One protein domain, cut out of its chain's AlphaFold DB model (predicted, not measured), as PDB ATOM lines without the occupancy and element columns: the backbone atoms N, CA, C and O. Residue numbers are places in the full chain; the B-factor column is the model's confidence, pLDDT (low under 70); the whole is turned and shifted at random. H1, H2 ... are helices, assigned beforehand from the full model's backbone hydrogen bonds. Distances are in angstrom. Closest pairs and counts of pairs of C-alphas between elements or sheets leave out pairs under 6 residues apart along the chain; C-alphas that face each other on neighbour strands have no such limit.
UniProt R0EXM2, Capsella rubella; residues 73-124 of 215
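What this domain is: This is residues 73 to 124 of the 215 residues of a protein of Capsella rubella (UniProt R0EXM2). What shape does the backbone make? Two long helices, H2 and H4, lie side by side and run opposite ways, with the short helix H1 turned off steeply at the first-residue end of H2. At the other end of H2 the chain folds back through the very short helix H3, which packs on H2, and goes on into H4. What is it made of, and how large is it? The printed part has 52 residues, with four named helices in the order H1, H2, H3, H4 and no named strand; its class is all helix. It is compact, with a radius of gyration of the C-alphas of 11.3 A, and its elongated outline spans 33 by 21 by 13 A.

Where its parts are: Where does the first helix lie? H1 is residues 74 to 80, from C-alpha 74 at (89.695, -28.934, -9.262), and is 10.0 A from first to last C-alpha. Which helix is the longest? H2, residues 85 to 100, has 16 residues and measures 22.4 A; its C-alpha 100 is at (90.525, -7.406, 1.086). What follows it? H3 is residues 105 to 108, 5.1 A long, and H4 is residues 110 to 122, 18.3 A long, ending with C-alpha 122 at (83.979, -17.893, -27.557).

How they stand to each other: Which helix is the hub? H2 touches the three other helices. With residues 87 to 94 alone it touches H4, at a shallow tilt of 18 degrees, opposite ways; their closest C-alphas, those of Ala 87 and Phe 116, are 4.9 A apart. Where do the two short helices meet it? H1 and H2 touch only at the corner by their link, at a steep tilt of 63 degrees, opposite ways, and their closest C-alphas are those of Ile 79 and Lys 85, 6.0 A apart. H3 touches residues 94 to 99 of H2 alone, the closest C-alphas being those of Ala 98 and Glu 105, 5.4 A apart. Which helices stay away from each other? H1 is apart from H3 and from H4, while H3 and H4 meet only through their link. What do the backbone N and O atoms show? In H1, H2 and H4 every O i to N i+4 pair is within hydrogen-bond range; H3 is too short for such a pair, and its one O i to N i+3 pair is not within range.

The domain as a whole: How far does it reach? The two C-alphas farthest apart are those of Asp 102 and Pro 124, 33.9 A. Is it joined throughout? The printed part has no cut, and the links H1 to H2, H2 to H3 and H3 to H4 are tight. How confident is the model? The mean pLDDT of the printed part is 95.5, and no printed residue is under 70.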
ATOM      1  N   CYS A  73      91.552 -25.709  -6.177       85.38
ATOM      2  CA  CYS A  73      90.238 -26.218  -6.573       85.38
ATOM      3  C   CYS A  73      90.292 -26.921  -7.945       85.38
ATOM      4  O   CYS A  73      90.900 -26.413  -8.896       85.38
ATOM      5  N   GLY A  74      89.661 -28.097  -8.057       86.88
ATOM      6  CA  GLY A  74      89.695 -28.934  -9.262       86.88
ATOM      7  C   GLY A  74      89.150 -28.215 -10.497       86.88
ATOM      8  O   GLY A  74      89.766 -28.238 -11.567       86.88
ATOM      9  N   LEU A  75      88.053 -27.479 -10.330       87.44
ATOM     10  CA  LEU A  75      87.504 -26.614 -11.370       87.44
ATOM     11  C   LEU A  75      88.428 -25.430 -11.712       87.44
ATOM     12  O   LEU A  75      88.578 -25.103 -12.891       87.44
ATOM     13  N   CYS A  76      89.089 -24.812 -10.726       92.31
ATOM     14  CA  CYS A  76      90.076 -23.755 -10.979       92.31
ATOM     15  C   CYS A  76      91.238 -24.278 -11.834       92.31
ATOM     16  O   CYS A  76      91.614 -23.627 -12.811       92.31
ATOM     17  N   LYS A  77      91.752 -25.480 -11.530       93.81
ATOM     18  CA  LYS A  77      92.779 -26.164 -12.337       93.81
ATOM     19  C   LYS A  77      92.316 -26.395 -13.768       93.81
ATOM     20  O   LYS A  77      93.063 -26.107 -14.702       93.81
ATOM     21  N   TYR A  78      91.089 -26.889 -13.943       94.94
ATOM     22  CA  TYR A  78      90.497 -27.078 -15.265       94.94
ATOM     23  C   TYR A  78      90.449 -25.759 -16.035       94.94
ATOM     24  O   TYR A  78      90.980 -25.653 -17.133       94.94
ATOM     25  N   ILE A  79      89.882 -24.706 -15.444       95.56
ATOM     26  CA  ILE A  79      89.738 -23.420 -16.128       95.56
ATOM     27  C   ILE A  79      91.102 -22.834 -16.510       95.56
ATOM     28  O   ILE A  79      91.262 -22.348 -17.633       95.56
ATOM     29  N   LYS A  80      92.089 -22.930 -15.608       95.56
ATOM     30  CA  LYS A  80      93.471 -22.478 -15.825       95.56
ATOM     31  C   LYS A  80      94.244 -23.320 -16.848       95.56
ATOM     32  O   LYS A  80      95.337 -22.912 -17.241       95.56
ATOM     33  N   GLY A  81      93.707 -24.460 -17.283       95.88
ATOM     34  CA  GLY A  81      94.265 -25.290 -18.349       95.88
ATOM     35  C   GLY A  81      93.851 -24.879 -19.767       95.88
ATOM     36  O   GLY A  81      94.461 -25.365 -20.717       95.88
ATOM     37  N   GLY A  82      92.846 -24.010 -19.914       96.12
ATOM     38  CA  GLY A  82      92.300 -23.589 -21.210       96.12
ATOM     39  C   GLY A  82      92.660 -22.162 -21.627       96.12
ATOM     40  O   GLY A  82      93.406 -21.449 -20.956       96.12
ATOM     41  N   GLU A  83      92.076 -21.724 -22.743       97.81
ATOM     42  CA  GLU A  83      92.317 -20.421 -23.376       97.81
ATOM     43  C   GLU A  83      91.870 -19.235 -22.508       97.81
ATOM     44  O   GLU A  83      92.396 -18.132 -22.636       97.81
ATOM     45  N   CYS A  84      90.927 -19.457 -21.589       98.19
ATOM     46  CA  CYS A  84      90.375 -18.420 -20.715       98.19
ATOM     47  C   CYS A  84      91.073 -18.314 -19.361       98.19
ATOM     48  O   CYS A  84      90.550 -17.647 -18.463       98.19
ATOM     49  N   LYS A  85      92.249 -18.935 -19.209       97.44
ATOM     50  CA  LYS A  85      93.077 -18.852 -18.001       97.44
ATOM     51  C   LYS A  85      93.284 -17.411 -17.535       97.44
ATOM     52  O   LYS A  85      93.042 -17.117 -16.369       97.44
ATOM     53  N   ASP A  86      93.708 -16.521 -18.428       98.19
ATOM     54  CA  ASP A  86      94.053 -15.146 -18.050       98.19
ATOM     55  C   ASP A  86      92.813 -14.369 -17.592       98.19
ATOM     56  O   ASP A  86      92.839 -13.706 -16.558       98.19
ATOM     57  N   ALA A  87      91.684 -14.534 -18.289       97.81
ATOM     58  CA  ALA A  87      90.413 -13.932 -17.886       97.81
ATOM     59  C   ALA A  87      89.923 -14.455 -16.521       97.81
ATOM     60  O   ALA A  87      89.304 -13.713 -15.761       97.81
ATOM     61  N   PHE A  88      90.206 -15.720 -16.200       97.19
ATOM     62  CA  PHE A  88      89.891 -16.298 -14.898       97.19
ATOM     63  C   PHE A  88      90.797 -15.766 -13.782       97.19
ATOM     64  O   PHE A  88      90.292 -15.400 -12.727       97.19
ATOM     65  N   ILE A  89      92.107 -15.648 -14.022       96.75
ATOM     66  CA  ILE A  89      93.056 -15.069 -13.053       96.75
ATOM     67  C   ILE A  89      92.690 -13.613 -12.734       96.75
ATOM     68  O   ILE A  89      92.758 -13.195 -11.581       96.75
ATOM     69  N   GLU A  90      92.256 -12.841 -13.729       97.31
ATOM     70  CA  GLU A  90      91.772 -11.473 -13.513       97.31
ATOM     71  C   GLU A  90      90.499 -11.424 -12.655       97.31
ATOM     72  O   GLU A  90      90.345 -10.538 -11.811       97.31
ATOM     73  N   LEU A  91      89.597 -12.395 -12.827       96.88
ATOM     74  CA  LEU A  91      88.419 -12.537 -11.976       96.88
ATOM     75  C   LEU A  91      88.797 -12.920 -10.536       96.88
ATOM     76  O   LEU A  91      88.289 -12.289  -9.610       96.88
ATOM     77  N   GLU A  92      89.704 -13.884 -10.344       95.06
ATOM     78  CA  GLU A  92      90.225 -14.267  -9.021       95.06
ATOM     79  C   GLU A  92      90.879 -13.068  -8.322       95.06
ATOM     80  O   GLU A  92      90.532 -12.747  -7.186       95.06
ATOM     81  N   ARG A  93      91.744 -12.331  -9.030       96.50
ATOM     82  CA  ARG A  93      92.388 -11.119  -8.510       96.50
ATOM     83  C   ARG A  93      91.363 -10.076  -8.072       96.50
ATOM     84  O   ARG A  93      91.529  -9.458  -7.024       96.50
ATOM     85  N   CYS A  94      90.303  -9.880  -8.854       97.75
ATOM     86  CA  CYS A  94      89.235  -8.964  -8.477       97.75
ATOM     87  C   CYS A  94      88.503  -9.423  -7.205       97.75
ATOM     88  O   CYS A  94      88.212  -8.591  -6.346       97.75
ATOM     89  N   TRP A  95      88.218 -10.722  -7.059       93.31
ATOM     90  CA  TRP A  95      87.606 -11.262  -5.840       93.31
ATOM     91  C   TRP A  95      88.503 -11.085  -4.620       93.31
ATOM     92  O   TRP A  95      88.023 -10.632  -3.584       93.31
ATOM     93  N   ASP A  96      89.801 -11.354  -4.746       94.94
ATOM     94  CA  ASP A  96      90.762 -11.135  -3.664       94.94
ATOM     95  C   ASP A  96      90.837  -9.655  -3.259       94.94
ATOM     96  O   ASP A  96      90.875  -9.328  -2.070       94.94
ATOM     97  N   GLU A  97      90.812  -8.740  -4.233       95.94
ATOM     98  CA  GLU A  97      90.750  -7.297  -3.984       95.94
ATOM     99  C   GLU A  97      89.443  -6.888  -3.286       95.94
ATOM    100  O   GLU A  97      89.488  -6.118  -2.325       95.94
ATOM    101  N   ALA A  98      88.295  -7.412  -3.725       95.25
ATOM    102  CA  ALA A  98      86.996  -7.135  -3.116       95.25
ATOM    103  C   ALA A  98      86.937  -7.640  -1.666       95.25
ATOM    104  O   ALA A  98      86.600  -6.865  -0.772       95.25
ATOM    105  N   LYS A  99      87.383  -8.877  -1.405       94.06
ATOM    106  CA  LYS A  99      87.491  -9.448  -0.050       94.06
ATOM    107  C   LYS A  99      88.396  -8.617   0.848       94.06
ATOM    108  O   LYS A  99      88.043  -8.306   1.981       94.06
ATOM    109  N   LYS A 100      89.564  -8.224   0.339       96.62
ATOM    110  CA  LYS A 100      90.525  -7.406   1.086       96.62
ATOM    111  C   LYS A 100      89.960  -6.034   1.467       96.62
ATOM    112  O   LYS A 100      90.350  -5.492   2.500       96.62
ATOM    113  N   ASN A 101      89.081  -5.479   0.636       95.94
ATOM    114  CA  ASN A 101      88.480  -4.163   0.835       95.94
ATOM    115  C   ASN A 101      87.076  -4.215   1.469       95.94
ATOM    116  O   ASN A 101      86.475  -3.155   1.631       95.94
ATOM    117  N   ASP A 102      86.573  -5.401   1.838       95.25
ATOM    118  CA  ASP A 102      85.203  -5.616   2.341       95.25
ATOM    119  C   ASP A 102      84.121  -5.075   1.375       95.25
ATOM    120  O   ASP A 102      83.115  -4.484   1.768       95.25
ATOM    121  N   GLU A 103      84.359  -5.231   0.066       94.75
ATOM    122  CA  GLU A 103      83.442  -4.846  -1.011       94.75
ATOM    123  C   GLU A 103      82.617  -6.055  -1.486       94.75
ATOM    124  O   GLU A 103      83.099  -7.185  -1.512       94.75
ATOM    125  N   ASP A 104      81.378  -5.824  -1.941       93.81
ATOM    126  CA  ASP A 104      80.571  -6.881  -2.561       93.81
ATOM    127  C   ASP A 104      81.200  -7.349  -3.884       93.81
ATOM    128  O   ASP A 104      81.158  -6.658  -4.908       93.81
ATOM    129  N   GLU A 105      81.735  -8.568  -3.873       90.44
ATOM    130  CA  GLU A 105      82.372  -9.231  -5.014       90.44
ATOM    131  C   GLU A 105      81.481  -9.262  -6.264       90.44
ATOM    132  O   GLU A 105      81.972  -9.182  -7.395       90.44
ATOM    133  N   THR A 106      80.159  -9.384  -6.089       87.56
ATOM    134  CA  THR A 106      79.222  -9.515  -7.211       87.56
ATOM    135  C   THR A 106      79.113  -8.226  -8.010       87.56
ATOM    136  O   THR A 106      79.183  -8.257  -9.243       87.56
ATOM    137  N   SER A 107      78.942  -7.097  -7.329       93.31
ATOM    138  CA  SER A 107      78.882  -5.790  -7.975       93.31
ATOM    139  C   SER A 107      80.261  -5.319  -8.430       93.31
ATOM    140  O   SER A 107      80.393  -4.869  -9.572       93.31
ATOM    141  N   LYS A 108      81.295  -5.488  -7.597       95.62
ATOM    142  CA  LYS A 108      82.663  -5.036  -7.878       95.62
ATOM    143  C   LYS A 108      83.284  -5.736  -9.086       95.62
ATOM    144  O   LYS A 108      83.859  -5.073  -9.947       95.62
ATOM    145  N   CYS A 109      83.126  -7.055  -9.188       96.69
ATOM    146  CA  CYS A 109      83.794  -7.875 -10.203       96.69
ATOM    147  C   CYS A 109      82.908  -8.228 -11.397       96.69
ATOM    148  O   CYS A 109      83.223  -9.141 -12.164       96.69
ATOM    149  N   LYS A 110      81.801  -7.500 -11.594       97.19
ATOM    150  CA  LYS A 110      80.864  -7.737 -12.698       97.19
ATOM    151  C   LYS A 110      81.554  -7.728 -14.062       97.19
ATOM    152  O   LYS A 110      81.266  -8.592 -14.885       97.19
ATOM    153  N   GLU A 111      82.447  -6.774 -14.312       97.06
ATOM    154  CA  GLU A 111      83.146  -6.659 -15.598       97.06
ATOM    155  C   GLU A 111      84.098  -7.836 -15.839       97.06
ATOM    156  O   GLU A 111      83.981  -8.506 -16.864       97.06
ATOM    157  N   ALA A 112      84.950  -8.167 -14.863       96.88
ATOM    158  CA  ALA A 112      85.829  -9.335 -14.935       96.88
ATOM    159  C   ALA A 112      85.032 -10.636 -15.141       96.88
ATOM    160  O   ALA A 112      85.386 -11.474 -15.971       96.88
ATOM    161  N   ARG A 113      83.881 -10.775 -14.466       95.75
ATOM    162  CA  ARG A 113      82.976 -11.922 -14.633       95.75
ATOM    163  C   ARG A 113      82.401 -11.997 -16.047       95.75
ATOM    164  O   ARG A 113      82.293 -13.088 -16.602       95.75
ATOM    165  N   LEU A 114      82.024 -10.860 -16.635       97.19
ATOM    166  CA  LEU A 114      81.528 -10.801 -18.012       97.19
ATOM    167  C   LEU A 114      82.621 -11.149 -19.021       97.19
ATOM    168  O   LEU A 114      82.339 -11.903 -19.948       97.19
ATOM    169  N   MET A 115      83.850 -10.669 -18.825       97.69
ATOM    170  CA  MET A 115      84.993 -11.018 -19.677       97.69
ATOM    171  C   MET A 115      85.298 -12.517 -19.621       97.69
ATOM    172  O   MET A 115      85.414 -13.162 -20.661       97.69
ATOM    173  N   PHE A 116      85.344 -13.094 -18.419       97.69
ATOM    174  CA  PHE A 116      85.535 -14.532 -18.249       97.69
ATOM    175  C   PHE A 116      84.412 -15.344 -18.910       97.69
ATOM    176  O   PHE A 116      84.675 -16.294 -19.648       97.69
ATOM    177  N   LYS A 117      83.151 -14.938 -18.712       96.69
ATOM    178  CA  LYS A 117      81.998 -15.584 -19.349       96.69
ATOM    179  C   LYS A 117      82.059 -15.503 -20.876       96.69
ATOM    180  O   LYS A 117      81.815 -16.507 -21.537       96.69
ATOM    181  N   ALA A 118      82.380 -14.332 -21.424       98.00
ATOM    182  CA  ALA A 118      82.516 -14.137 -22.863       98.00
ATOM    183  C   ALA A 118      83.602 -15.054 -23.435       98.00
ATOM    184  O   ALA A 118      83.331 -15.797 -24.370       98.00
ATOM    185  N   CYS A 119      84.771 -15.108 -22.792       98.69
ATOM    186  CA  CYS A 119      85.847 -15.983 -23.232       98.69
ATOM    187  C   CYS A 119      85.417 -17.458 -23.290       98.69
ATOM    188  O   CYS A 119      85.688 -18.130 -24.285       98.69
ATOM    189  N   LYS A 120      84.719 -17.972 -22.263       97.81
ATOM    190  CA  LYS A 120      84.232 -19.363 -22.282       97.81
ATOM    191  C   LYS A 120      83.281 -19.616 -23.450       97.81
ATOM    192  O   LYS A 120      83.388 -20.644 -24.109       97.81
ATOM    193  N   ASN A 121      82.377 -18.675 -23.711       96.56
ATOM    194  CA  ASN A 121      81.419 -18.777 -24.811       96.56
ATOM    195  C   ASN A 121      82.096 -18.730 -26.188       96.56
ATOM    196  O   ASN A 121      81.632 -19.406 -27.102       96.56
ATOM    197  N   ASP A 122      83.186 -17.971 -26.325       98.12
ATOM    198  CA  ASP A 122      83.979 -17.893 -27.557       98.12
ATOM    199  C   ASP A 122      84.867 -19.136 -27.762       98.12
ATOM    200  O   ASP A 122      85.258 -19.441 -28.889       98.12
ATOM    201  N   ASN A 123      85.138 -19.897 -26.692       97.31
ATOM    202  CA  ASN A 123      85.948 -21.121 -26.703       97.31
ATOM    203  C   ASN A 123      85.142 -22.355 -26.240       97.31
ATOM    204  O   ASN A 123      85.547 -23.070 -25.318       97.31
ATOM    205  N   PRO A 124      83.992 -22.662 -26.868       96.75
ATOM    206  CA  PRO A 124      83.032 -23.605 -26.309       96.75
ATOM    207  C   PRO A 124      83.514 -25.056 -26.344       96.75
ATOM    208  O   PRO A 124      83.001 -25.857 -25.582       96.75
TER     209      PRO A 124